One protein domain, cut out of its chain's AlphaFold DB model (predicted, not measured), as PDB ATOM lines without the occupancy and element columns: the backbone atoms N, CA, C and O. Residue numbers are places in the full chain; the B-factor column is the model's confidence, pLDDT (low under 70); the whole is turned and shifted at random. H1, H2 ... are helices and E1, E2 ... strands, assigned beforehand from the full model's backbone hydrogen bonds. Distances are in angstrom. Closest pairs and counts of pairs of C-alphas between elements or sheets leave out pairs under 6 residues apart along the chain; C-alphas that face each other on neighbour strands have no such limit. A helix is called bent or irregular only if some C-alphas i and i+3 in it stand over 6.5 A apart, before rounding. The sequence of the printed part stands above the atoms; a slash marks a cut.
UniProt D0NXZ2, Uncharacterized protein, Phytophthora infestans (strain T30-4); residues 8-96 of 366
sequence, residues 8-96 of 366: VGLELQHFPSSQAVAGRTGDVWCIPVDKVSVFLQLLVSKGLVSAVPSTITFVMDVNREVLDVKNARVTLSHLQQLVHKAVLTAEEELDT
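AT A GLANCE: This is residues 8 to 96 of the 366 residues of an uncharacterized protein of Phytophthora infestans (strain T30-4) (UniProt D0NXZ2). A small antiparallel sheet, E1, E2 and E3, stands at one end of the domain, and two helices leave it on the same face: H2, which forms a helical hairpin with H3, and the long H5, which H3 crosses. The last residues, 91 to 96, stick out free at the far end of H5, while short H1 only grazes the sheet and short H4 lies near H2. The printed part has 89 residues with five named helices and three named strands, in the order H1, E1, E2, H2, H3, H4, E3, H5, and its class is mixed, helices and strands. The sheet's order is E1, E2, E3, all antiparallel. The whole is compact, with a radius of gyration of the C-alphas of 13.6 A, yet elongated in outline, spanning 44 by 29 by 21 A.

HOW THE PARTS SIT: Start at H1, residues 8 to 12, which is on the sheet but only grazes it, with residues 9 to 12. Next come E1, residues 19 to 23, and E2, residues 26 to 32, an antiparallel hairpin; look for N 21 and O 28, 2.9 A apart and within hydrogen-bond range. E3, residues 73 to 75, is antiparallel to E2 on its other side, with N 31 and O 74 at 2.8 A, within hydrogen-bond range. The pairing is staggered: E2 pairs with E1 over residues 26 to 30 and with E3 over residues 30 to 32. H2, residues 33 to 45, is on the sheet over E2 at a height of 9.8 A, and it only just stands up from the sheet, rising 41 degrees. Its closest C-alphas to H3, residues 53 to 62, are those of Leu 40 and Ile 56, 6.8 A apart; the two touch at a shallow tilt of 26 degrees and run opposite ways, a helical hairpin. H4, residues 64 to 67, is close to H2 but not clearly touching; the closest C-alphas, of Val 33 and Leu 67, are 6.2 A apart. H5, residues 76 to 95, is on the same face of the sheet as H2, over E3, at a height of 12.3 A. With residues 82 to 86 alone it touches H3, about perpendicular at 82 degrees; the closest C-alphas, of Val 59 and Ala 86, are 5.4 A apart. H2 and H5 are only just apart, their closest C-alphas 8.3 A from each other. In H1 every O i to N i+4 pair is within hydrogen-bond range, against 7 of 9 in H2, 5 of 6 in H3 and 15 of 16 in H5; H4 is too short for such a pair.

IN THESE COORDINATES: Find C-alpha 8 at (278.311, 199.441, 218.770), where H1 begins; it is 6.2 A long. E1 then measures 11.8 A and E2 18.6 A. From C-alpha 33 at (260.687, 209.647, 215.553) H2 runs 19.3 A; it is irregular, with C-alphas 34 and 37 7.3 A apart. H3 is 14.8 A long, H4 5.0 A and E3 6.4 A. H5 covers 29.4 A and ends at C-alpha 95, (251.042, 193.747, 239.898).

THE WHOLE: The two C-alphas farthest apart, those of Arg 24 and Thr 96, are 44.6 A from each other. The printed part has no cut, and no link is long; those from H1 to E1 and from H2 to H3 are short, the others tight. The mean pLDDT of the printed part is 85.3, and residue 96 alone is under 70.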
ATOM      1  N   VAL A   8     279.727 199.055 218.826       71.25
ATOM      2  CA  VAL A   8     278.311 199.441 218.770       71.25
ATOM      3  C   VAL A   8     278.047 200.478 217.675       71.25
ATOM      4  O   VAL A   8     277.072 200.357 216.944       71.25
ATOM      5  N   GLY A   9     278.931 201.465 217.509       73.31
ATOM      6  CA  GLY A   9     278.805 202.478 216.460       73.31
ATOM      7  C   GLY A   9     278.934 201.889 215.056       73.31
ATOM      8  O   GLY A   9     278.220 202.310 214.151       73.31
ATOM      9  N   LEU A  10     279.785 200.870 214.884       79.56
ATOM     10  CA  LEU A  10     279.894 200.134 213.621       79.56
ATOM     11  C   LEU A  10     278.618 199.349 213.317       79.56
ATOM     12  O   LEU A  10     278.152 199.373 212.185       79.56
ATOM     13  N   GLU A  11     278.010 198.688 214.302       80.31
ATOM     14  CA  GLU A  11     276.747 197.981 214.063       80.31
ATOM     15  C   GLU A  11     275.591 198.943 213.785       80.31
ATOM     16  O   GLU A  11     274.798 198.685 212.883       80.31
ATOM     17  N   LEU A  12     275.550 200.097 214.457       79.25
ATOM     18  CA  LEU A  12     274.544 201.130 214.206       79.25
ATOM     19  C   LEU A  12     274.632 201.718 212.793       79.25
ATOM     20  O   LEU A  12     273.586 202.037 212.236       79.25
ATOM     21  N   GLN A  13     275.819 201.771 212.172       80.50
ATOM     22  CA  GLN A  13     275.974 202.174 210.762       80.50
ATOM     23  C   GLN A  13     275.251 201.247 209.775       80.50
ATOM     24  O   GLN A  13     274.939 201.669 208.665       80.50
ATOM     25  N   HIS A  14     274.951 200.004 210.159       82.50
ATOM     26  CA  HIS A  14     274.241 199.058 209.293       82.50
ATOM     27  C   HIS A  14     272.722 199.289 209.279       82.50
ATOM     28  O   HIS A  14     271.995 198.550 208.611       82.50
ATOM     29  N   PHE A  15     272.217 200.266 210.038       81.81
ATOM     30  CA  PHE A  15     270.797 200.586 210.101       81.81
ATOM     31  C   PHE A  15     270.511 201.800 209.207       81.81
ATOM     32  O   PHE A  15     270.913 202.906 209.545       81.81
ATOM     33  N   PRO A  16     269.769 201.653 208.094       80.62
ATOM     34  CA  PRO A  16     269.469 202.778 207.198       80.62
ATOM     35  C   PRO A  16     268.566 203.848 207.841       80.62
ATOM     36  O   PRO A  16     268.376 204.931 207.291       80.62
ATOM     37  N   SER A  17     267.971 203.545 208.998       79.25
ATOM     38  CA  SER A  17     267.164 204.465 209.800       79.25
ATOM     39  C   SER A  17     267.966 205.270 210.825       79.25
ATOM     40  O   SER A  17     267.437 206.256 211.338       79.25
ATOM     41  N   SER A  18     269.210 204.887 211.123       78.50
ATOM     42  CA  SER A  18     270.061 205.605 212.067       78.50
ATOM     43  C   SER A  18     270.891 206.652 211.315       78.50
ATOM     44  O   SER A  18     271.445 206.396 210.246       78.50
ATOM     45  N   GLN A  19     270.969 207.868 211.855       80.44
ATOM     46  CA  GLN A  19     271.851 208.900 211.319       80.44
ATOM     47  C   GLN A  19     272.772 209.376 212.436       80.44
ATOM     48  O   GLN A  19     272.317 209.847 213.481       80.44
ATOM     49  N   ALA A  20     274.081 209.253 212.222       74.44
ATOM     50  CA  ALA A  20     275.053 209.907 213.079       74.44
ATOM     51  C   ALA A  20     274.947 211.417 212.846       74.44
ATOM     52  O   ALA A  20     275.122 211.896 211.723       74.44
ATOM     53  N   VAL A  21     274.615 212.162 213.896       77.75
ATOM     54  CA  VAL A  21     274.616 213.623 213.870       77.75
ATOM     55  C   VAL A  21     275.877 214.074 214.584       77.75
ATOM     56  O   VAL A  21     276.079 213.759 215.758       77.75
ATOM     57  N   ALA A  22     276.734 214.800 213.869       72.75
ATOM     58  CA  ALA A  22     277.943 215.366 214.447       72.75
ATOM     59  C   ALA A  22     277.555 216.399 215.517       72.75
ATOM     60  O   ALA A  22     277.071 217.490 215.205       72.75
ATOM     61  N   GLY A  23     277.716 216.032 216.788       72.06
ATOM     62  CA  GLY A  23     277.505 216.908 217.933       72.06
ATOM     63  C   GLY A  23     278.817 217.524 218.415       72.06
ATOM     64  O   GLY A  23     279.900 216.975 218.209       72.06
ATOM     65  N   ARG A  24     278.735 218.656 219.127       71.19
ATOM     66  CA  ARG A  24     279.909 219.319 219.738       71.19
ATOM     67  C   ARG A  24     280.656 218.424 220.738       71.19
ATOM     68  O   ARG A  24     281.856 218.587 220.925       71.19
ATOM     69  N   THR A  25     279.959 217.475 221.357       74.75
ATOM     70  CA  THR A  25     280.482 216.512 222.341       74.75
ATOM     71  C   THR A  25     280.837 215.146 221.746       74.75
ATOM     72  O   THR A  25     281.254 214.251 222.480       74.75
ATOM     73  N   GLY A  26     280.721 214.976 220.426       79.44
ATOM     74  CA  GLY A  26     280.937 213.710 219.725       79.44
ATOM     75  C   GLY A  26     279.780 213.364 218.792       79.44
ATOM     76  O   GLY A  26     278.737 214.017 218.802       79.44
ATOM     77  N   ASP A  27     279.975 212.330 217.975       78.81
ATOM     78  CA  ASP A  27     278.942 211.831 217.070       78.81
ATOM     79  C   ASP A  27     277.838 211.163 217.895       78.81
ATOM     80  O   ASP A  27     278.024 210.078 218.454       78.81
ATOM     81  N   VAL A  28     276.691 211.836 218.004       84.00
ATOM     82  CA  VAL A  28     275.521 211.300 218.698       84.00
ATOM     83  C   VAL A  28     274.626 210.650 217.655       84.00
ATOM     84  O   VAL A  28     274.225 211.263 216.667       84.00
ATOM     85  N   TRP A  29     274.327 209.375 217.873       86.19
ATOM     86  CA  TRP A  29     273.397 208.636 217.034       86.19
ATOM     87  C   TRP A  29     271.971 209.067 217.340       86.19
ATOM     88  O   TRP A  29     271.504 208.937 218.477       86.19
ATOM     89  N   CYS A  30     271.293 209.557 216.306       91.19
ATOM     90  CA  CYS A  30     269.922 210.025 216.387       91.19
ATOM     91  C   CYS A  30     269.045 209.278 215.379       91.19
ATOM     92  O   CYS A  30     269.479 208.942 214.273       91.19
ATOM     93  N   ILE A  31     267.797 209.040 215.763       92.19
ATOM     94  CA  ILE A  31     266.803 208.327 214.964       92.19
ATOM     95  C   ILE A  31     265.590 209.257 214.816       92.19
ATOM     96  O   ILE A  31     265.125 209.793 215.826       92.19
ATOM     97  N   PRO A  32     265.093 209.509 213.593       91.75
ATOM     98  CA  PRO A  32     263.838 210.237 213.399       91.75
ATOM     99  C   PRO A  32     262.696 209.514 214.117       91.75
ATOM    100  O   PRO A  32     262.624 208.286 214.022       91.75
ATOM    101  N   VAL A  33     261.818 210.242 214.812       91.06
ATOM    102  CA  VAL A  33     260.687 209.647 215.553       91.06
ATOM    103  C   VAL A  33     259.861 208.702 214.676       91.06
ATOM    104  O   VAL A  33     259.577 207.569 215.061       91.06
ATOM    105  N   ASP A  34     259.563 209.131 213.457       90.62
ATOM    106  CA  ASP A  34     258.825 208.410 212.420       90.62
ATOM    107  C   ASP A  34     259.488 207.084 211.995       90.62
ATOM    108  O   ASP A  34     258.833 206.213 211.421       90.62
ATOM    109  N   LYS A  35     260.768 206.877 212.334       93.00
ATOM    110  CA  LYS A  35     261.509 205.631 212.090       93.00
ATOM    111  C   LYS A  35     261.793 204.813 213.351       93.00
ATOM    112  O   LYS A  35     262.401 203.747 213.232       93.00
ATOM    113  N   VAL A  36     261.380 205.264 214.538       92.19
ATOM    114  CA  VAL A  36     261.664 204.566 215.806       92.19
ATOM    115  C   VAL A  36     261.014 203.182 215.835       92.19
ATOM    116  O   VAL A  36     261.686 202.209 216.171       92.19
ATOM    117  N   SER A  37     259.756 203.064 215.405       92.50
ATOM    118  CA  SER A  37     259.041 201.779 215.357       92.50
ATOM    119  C   SER A  37     259.745 200.762 214.450       92.50
ATOM    120  O   SER A  37     260.037 199.643 214.873       92.50
ATOM    121  N   VAL A  38     260.106 201.177 213.232       93.00
ATOM    122  CA  VAL A  38     260.828 200.349 212.251       93.00
ATOM    123  C   VAL A  38     262.206 199.952 212.777       93.00
ATOM    124  O   VAL A  38     262.646 198.816 212.600       93.00
ATOM    125  N   PHE A  39     262.901 200.871 213.449       93.12
ATOM    126  CA  PHE A  39     264.199 200.589 214.053       93.12
ATOM    127  C   PHE A  39     264.100 199.536 215.167       93.12
ATOM    128  O   PHE A  39     264.878 198.582 215.161       93.12
ATOM    129  N   LEU A  40     263.127 199.661 216.075       92.06
ATOM    130  CA  LEU A  40     262.894 198.679 217.139       92.06
ATOM    131  C   LEU A  40     262.513 197.305 216.570       92.06
ATOM    132  O   LEU A  40     263.063 196.294 217.007       92.06
ATOM    133  N   GLN A  41     261.655 197.256 215.546       92.38
ATOM    134  CA  GLN A  41     261.321 196.004 214.853       92.38
ATOM    135  C   GLN A  41     262.559 195.350 214.239       92.38
ATOM    136  O   GLN A  41     262.753 194.139 214.360       92.38
ATOM    137  N   LEU A  42     263.440 196.146 213.628       92.44
ATOM    138  CA  LEU A  42     264.671 195.633 213.043       92.44
ATOM    139  C   LEU A  42     265.623 195.083 214.119       92.44
ATOM    140  O   LEU A  42     266.221 194.028 213.908       92.44
ATOM    141  N   LEU A  43     265.727 195.737 215.283       89.94
ATOM    142  CA  LEU A  43     266.504 195.227 216.420       89.94
ATOM    143  C   LEU A  43     265.980 193.879 216.931       89.94
ATOM    144  O   LEU A  43     266.783 192.980 217.190       89.94
ATOM    145  N   VAL A  44     264.656 193.725 217.031       90.19
ATOM    146  CA  VAL A  44     264.022 192.458 217.425       90.19
ATOM    147  C   VAL A  44     264.258 191.381 216.365       90.19
ATOM    148  O   VAL A  44     264.705 190.286 216.695       90.19
ATOM    149  N   SER A  45     264.072 191.698 215.080       89.56
ATOM    150  CA  SER A  45     264.277 190.739 213.979       89.56
ATOM    151  C   SER A  45     265.722 190.235 213.869       89.56
ATOM    152  O   SER A  45     265.955 189.087 213.500       89.56
ATOM    153  N   LYS A  46     266.701 191.076 214.227       88.19
ATOM    154  CA  LYS A  46     268.122 190.708 214.270       88.19
ATOM    155  C   LYS A  46     268.511 189.961 215.552       88.19
ATOM    156  O   LYS A  46     269.677 189.605 215.701       88.19
ATOM    157  N   GLY A  47     267.577 189.755 216.483       87.19
ATOM    158  CA  GLY A  47     267.842 189.118 217.773       87.19
ATOM    159  C   GLY A  47     268.745 189.943 218.694       87.19
ATOM    160  O   GLY A  47     269.333 189.395 219.622       87.19
ATOM    161  N   LEU A  48     268.881 191.250 218.440       85.69
ATOM    162  CA  LEU A  48     269.665 192.153 219.290       85.69
ATOM    163  C   LEU A  48     268.893 192.547 220.552       85.69
ATOM    164  O   LEU A  48     269.495 192.847 221.581       85.69
ATOM    165  N   VAL A  49     267.562 192.535 220.467       86.31
ATOM    166  CA  VAL A  49     266.650 192.767 221.584       86.31
ATOM    167  C   VAL A  49     265.658 191.612 221.634       86.31
ATOM    168  O   VAL A  49     264.975 191.332 220.654       86.31
ATOM    169  N   SER A  50     265.576 190.945 222.784       87.00
ATOM    170  CA  SER A  50     264.564 189.922 223.052       87.00
ATOM    171  C   SER A  50     263.316 190.607 223.600       87.00
ATOM    172  O   SER A  50     263.191 190.776 224.811       87.00
ATOM    173  N   ALA A  51     262.428 191.052 222.717       84.81
ATOM    174  CA  ALA A  51     261.143 191.641 223.086       84.81
ATOM    175  C   ALA A  51     260.032 191.090 222.186       84.81
ATOM    176  O   ALA A  51     260.272 190.773 221.018       84.81
ATOM    177  N   VAL A  52     258.820 190.979 222.729       85.81
ATOM    178  CA  VAL A  52     257.636 190.574 221.961       85.81
ATOM    179  C   VAL A  52     257.236 191.743 221.046       85.81
ATOM    180  O   VAL A  52     257.367 192.898 221.456       85.81
ATOM    181  N   PRO A  53     256.737 191.510 219.818       85.19
ATOM    182  CA  PRO A  53     256.301 192.597 218.937       85.19
ATOM    183  C   PRO A  53     255.289 193.569 219.572       85.19
ATOM    184  O   PRO A  53     255.345 194.765 219.289       85.19
ATOM    185  N   SER A  54     254.428 193.090 220.478       87.12
ATOM    186  CA  SER A  54     253.491 193.917 221.258       87.12
ATOM    187  C   SER A  54     254.184 194.896 222.214       87.12
ATOM    188  O   SER A  54     253.660 195.970 222.495       87.12
ATOM    189  N   THR A  55     255.400 194.594 222.674       86.94
ATOM    190  CA  THR A  55     256.197 195.528 223.481       86.94
ATOM    191  C   THR A  55     256.568 196.771 222.671       86.94
ATOM    192  O   THR A  55     256.676 197.856 223.229       86.94
ATOM    193  N   ILE A  56     256.738 196.652 221.350       89.75
ATOM    194  CA  ILE A  56     257.072 197.800 220.496       89.75
ATOM    195  C   ILE A  56     255.884 198.757 220.404       89.75
ATOM    196  O   ILE A  56     256.079 199.963 220.530       89.75
ATOM    197  N   THR A  57     254.667 198.240 220.208       90.31
ATOM    198  CA  THR A  57     253.458 199.079 220.182       90.31
ATOM    199  C   THR A  57     253.255 199.757 221.530       90.31
ATOM    200  O   THR A  57     253.109 200.972 221.568       90.31
ATOM    201  N   PHE A  58     253.426 199.016 222.628       90.62
ATOM    202  CA  PHE A  58     253.357 199.571 223.979       90.62
ATOM    203  C   PHE A  58     254.391 200.685 224.224       90.62
ATOM    204  O   PHE A  58     254.050 201.753 224.723       90.62
ATOM    205  N   VAL A  59     255.652 200.495 223.809       90.25
ATOM    206  CA  VAL A  59     256.689 201.543 223.897       90.25
ATOM    207  C   VAL A  59     256.285 202.788 223.105       90.25
ATOM    208  O   VAL A  59     256.525 203.900 223.572       90.25
ATOM    209  N   MET A  60     255.696 202.628 221.919       91.88
ATOM    210  CA  MET A  60     255.242 203.763 221.112       91.88
ATOM    211  C   MET A  60     254.041 204.476 221.750       91.88
ATOM    212  O   MET A  60     253.994 205.703 221.710       91.88
ATOM    213  N   ASP A  61     253.124 203.732 222.371       91.75
ATOM    214  CA  ASP A  61     251.924 204.271 223.015       91.75
ATOM    215  C   ASP A  61     252.260 205.014 224.316       91.75
ATOM    216  O   ASP A  61     251.895 206.182 224.468       91.75
ATOM    217  N   VAL A  62     253.050 204.408 225.212       89.06
ATOM    218  CA  VAL A  62     253.473 205.027 226.487       89.06
ATOM    219  C   VAL A  62     254.296 206.294 226.270       89.06
ATOM    220  O   VAL A  62     254.272 207.217 227.084       89.06
ATOM    221  N   ASN A  63     255.045 206.353 225.172       87.62
ATOM    222  CA  ASN A  63     255.916 207.485 224.873       87.62
ATOM    223  C   ASN A  63     255.336 208.410 223.801       87.62
ATOM    224  O   ASN A  63     256.055 209.279 223.303       87.62
ATOM    225  N   ARG A  64     254.050 208.264 223.456       88.81
ATOM    226  CA  ARG A  64     253.414 209.025 222.378       88.81
ATOM    227  C   ARG A  64     253.558 210.530 222.573       88.81
ATOM    228  O   ARG A  64     253.944 211.210 221.636       88.81
ATOM    229  N   GLU A  65     253.352 211.030 223.790       86.38
ATOM    230  CA  GLU A  65     253.481 212.459 224.117       86.38
ATOM    231  C   GLU A  65     254.904 212.994 223.908       86.38
ATOM    232  O   GLU A  65     255.100 214.100 223.413       86.38
ATOM    233  N   VAL A  66     255.913 212.186 224.248       84.75
ATOM    234  CA  VAL A  66     257.329 212.546 224.083       84.75
ATOM    235  C   VAL A  66     257.726 212.516 222.604       84.75
ATOM    236  O   VAL A  66     258.595 213.272 222.166       84.75
ATOM    237  N   LEU A  67     257.084 211.642 221.829       85.62
ATOM    238  CA  LEU A  67     257.350 211.436 220.411       85.62
ATOM    239  C   LEU A  67     256.533 212.375 219.502       85.62
ATOM    240  O   LEU A  67     256.972 212.650 218.390       85.62
ATOM    241  N   ASP A  68     255.403 212.932 219.946       87.69
ATOM    242  CA  ASP A  68     254.508 213.756 219.104       87.69
ATOM    243  C   ASP A  68     255.080 215.144 218.740       87.69
ATOM    244  O   ASP A  68     254.507 215.915 217.965       87.69
ATOM    245  N   VAL A  69     256.268 215.477 219.249       85.81
ATOM    246  CA  VAL A  69     256.981 216.692 218.856       85.81
ATOM    247  C   VAL A  69     257.451 216.551 217.404       85.81
ATOM    248  O   VAL A  69     258.465 215.916 217.105       85.81
ATOM    249  N   LYS A  70     256.704 217.167 216.478       73.25
ATOM    250  CA  LYS A  70     257.002 217.200 215.035       73.25
ATOM    251  C   LYS A  70     258.466 217.607 214.806       73.25
ATOM    252  O   LYS A  70     258.867 218.711 215.167       73.25
ATOM    253  N   ASN A  71     259.239 216.728 214.163       70.31
ATOM    254  CA  ASN A  71     260.687 216.831 213.896       70.31
ATOM    255  C   ASN A  71     261.635 216.459 215.048       70.31
ATOM    256  O   ASN A  71     262.843 216.708 214.941       70.31
ATOM    257  N   ALA A  72     261.150 215.839 216.123       81.81
ATOM    258  CA  ALA A  72     262.046 215.325 217.143       81.81
ATOM    259  C   ALA A  72     262.953 214.227 216.562       81.81
ATOM    260  O   ALA A  72     262.552 213.331 215.816       81.81
ATOM    261  N   ARG A  73     264.234 214.332 216.896       89.44
ATOM    262  CA  ARG A  73     265.219 213.277 216.695       89.44
ATOM    263  C   ARG A  73     265.490 212.676 218.060       89.44
ATOM    264  O   ARG A  73     265.879 213.389 218.980       89.44
ATOM    265  N   VAL A  74     265.297 211.373 218.184       90.81
ATOM    266  CA  VAL A  74     265.511 210.651 219.434       90.81
ATOM    267  C   VAL A  74     266.953 210.167 219.456       90.81
ATOM    268  O   VAL A  74     267.397 209.462 218.548       90.81
ATOM    269  N   THR A  75     267.709 210.563 220.476       91.56
ATOM    270  CA  THR A  75     269.052 210.019 220.696       91.56
ATOM    271  C   THR A  75     268.950 208.571 221.163       91.56
ATOM    272  O   THR A  75     267.980 208.183 221.814       91.56
ATOM    273  N   LEU A  76     269.961 207.751 220.874       88.25
ATOM    274  CA  LEU A  76     269.959 206.344 221.296       88.25
ATOM    275  C   LEU A  76     269.812 206.179 222.821       88.25
ATOM    276  O   LEU A  76     269.105 205.287 223.282       88.25
ATOM    277  N   SER A  77     270.452 207.053 223.603       89.25
ATOM    278  CA  SER A  77     270.330 207.051 225.063       89.25
ATOM    279  C   SER A  77     268.905 207.357 225.513       89.25
ATOM    280  O   SER A  77     268.407 206.713 226.434       89.25
ATOM    281  N   HIS A  78     268.232 208.293 224.841       91.00
ATOM    282  CA  HIS A  78     266.838 208.594 225.122       91.00
ATOM    283  C   HIS A  78     265.934 207.422 224.731       91.00
ATOM    284  O   HIS A  78     265.129 206.990 225.544       91.00
ATOM    285  N   LEU A  79     266.142 206.809 223.561       91.00
ATOM    286  CA  LEU A  79     265.401 205.609 223.161       91.00
ATOM    287  C   LEU A  79     265.548 204.473 224.184       91.00
ATOM    288  O   LEU A  79     264.565 203.827 224.536       91.00
ATOM    289  N   GLN A  80     266.757 204.255 224.702       90.62
ATOM    290  CA  GLN A  80     266.998 203.261 225.745       90.62
ATOM    291  C   GLN A  80     266.219 203.577 227.031       90.62
ATOM    292  O   GLN A  80     265.693 202.664 227.667       90.62
ATOM    293  N   GLN A  81     266.122 204.854 227.410       91.38
ATOM    294  CA  GLN A  81     265.309 205.283 228.550       91.38
ATOM    295  C   GLN A  81     263.815 205.057 228.300       91.38
ATOM    296  O   GLN A  81     263.143 204.567 229.201       91.38
ATOM    297  N   LEU A  82     263.309 205.356 227.098       89.12
ATOM    298  CA  LEU A  82     261.904 205.142 226.731       89.12
ATOM    299  C   LEU A  82     261.528 203.656 226.796       89.12
ATOM    300  O   LEU A  82     260.501 203.306 227.372       89.12
ATOM    301  N   VAL A  83     262.391 202.778 226.274       89.94
ATOM    302  CA  VAL A  83     262.197 201.321 226.352       89.94
ATOM    303  C   VAL A  83     262.225 200.845 227.802       89.94
ATOM    304  O   VAL A  83     261.360 200.079 228.209       89.94
ATOM    305  N   HIS A  84     263.182 201.312 228.605       90.00
ATOM    306  CA  HIS A  84     263.269 200.924 230.013       90.00
ATOM    307  C   HIS A  84     262.059 201.405 230.822       90.00
ATOM    308  O   HIS A  84     261.525 200.640 231.617       90.00
ATOM    309  N   LYS A  85     261.599 202.642 230.593       88.06
ATOM    310  CA  LYS A  85     260.399 203.190 231.233       88.06
ATOM    311  C   LYS A  85     259.168 202.359 230.878       88.06
ATOM    312  O   LYS A  85     258.425 201.995 231.773       88.06
ATOM    313  N   ALA A  86     259.002 202.010 229.604       87.31
ATOM    314  CA  ALA A  86     257.899 201.165 229.164       87.31
ATOM    315  C   ALA A  86     257.933 199.777 229.830       87.31
ATOM    316  O   ALA A  86     256.915 199.309 230.316       87.31
ATOM    317  N   VAL A  87     259.098 199.132 229.926       86.62
ATOM    318  CA  VAL A  87     259.201 197.838 230.626       86.62
ATOM    319  C   VAL A  87     258.784 197.959 232.095       86.62
ATOM    320  O   VAL A  87     258.017 197.130 232.561       86.62
ATOM    321  N   LEU A  88     259.219 199.012 232.795       87.44
ATOM    322  CA  LEU A  88     258.825 199.242 234.190       87.44
ATOM    323  C   LEU A  88     257.316 199.483 234.342       87.44
ATOM    324  O   LEU A  88     256.709 198.958 235.266       87.44
ATOM    325  N   THR A  89     256.702 200.240 233.431       87.50
ATOM    326  CA  THR A  89     255.248 200.463 233.444       87.50
ATOM    327  C   THR A  89     254.474 199.170 233.178       87.50
ATOM    328  O   THR A  89     253.464 198.923 233.825       87.50
ATOM    329  N   ALA A  90     254.964 198.317 232.276       84.00
ATOM    330  CA  ALA A  90     254.343 197.020 232.009       84.00
ATOM    331  C   ALA A  90     254.430 196.058 233.211       84.00
ATOM    332  O   ALA A  90     253.537 195.236 233.398       84.00
ATOM    333  N   GLU A  91     255.490 196.149 234.022       85.31
ATOM    334  CA  GLU A  91     255.612 195.384 235.273       85.31
ATOM    335  C   GLU A  91     254.605 195.877 236.334       85.31
ATOM    336  O   GLU A  91     253.959 195.061 236.984       85.31
ATOM    337  N   GLU A  92     254.396 197.192 236.456       85.56
ATOM    338  CA  GLU A  92     253.448 197.786 237.417       85.56
ATOM    339  C   GLU A  92     251.971 197.473 237.091       85.56
ATOM    340  O   GLU A  92     251.165 197.218 237.991       85.56
ATOM    341  N   GLU A  93     251.607 197.428 235.805       80.62
ATOM    342  CA  GLU A  93     250.260 197.015 235.377       80.62
ATOM    343  C   GLU A  93     249.961 195.541 235.698       80.62
ATOM    344  O   GLU A  93     248.808 195.185 235.940       80.62
ATOM    345  N   LEU A  94     250.981 194.676 235.744       79.06
ATOM    346  CA  LEU A  94     250.795 193.266 236.091       79.06
ATOM    347  C   LEU A  94     250.505 193.083 237.590       79.06
ATOM    348  O   LEU A  94     249.664 192.265 237.961       79.06
ATOM    349  N   ASP A  95     251.165 193.867 238.442       73.25
ATOM    350  CA  ASP A  95     251.042 193.747 239.898       73.25
ATOM    351  C   ASP A  95     249.721 194.330 240.432       73.25
ATOM    352  O   ASP A  95     249.175 193.847 241.424       73.25
ATOM    353  N   THR A  96     249.153 195.327 239.750       68.56
ATOM    354  CA  THR A  96     247.889 195.974 240.155       68.56
ATOM    355  C   THR A  96     246.628 195.209 239.730       68.56
ATOM    356  O   THR A  96     245.532 195.531 240.185       68.56
TER     357      THR A  96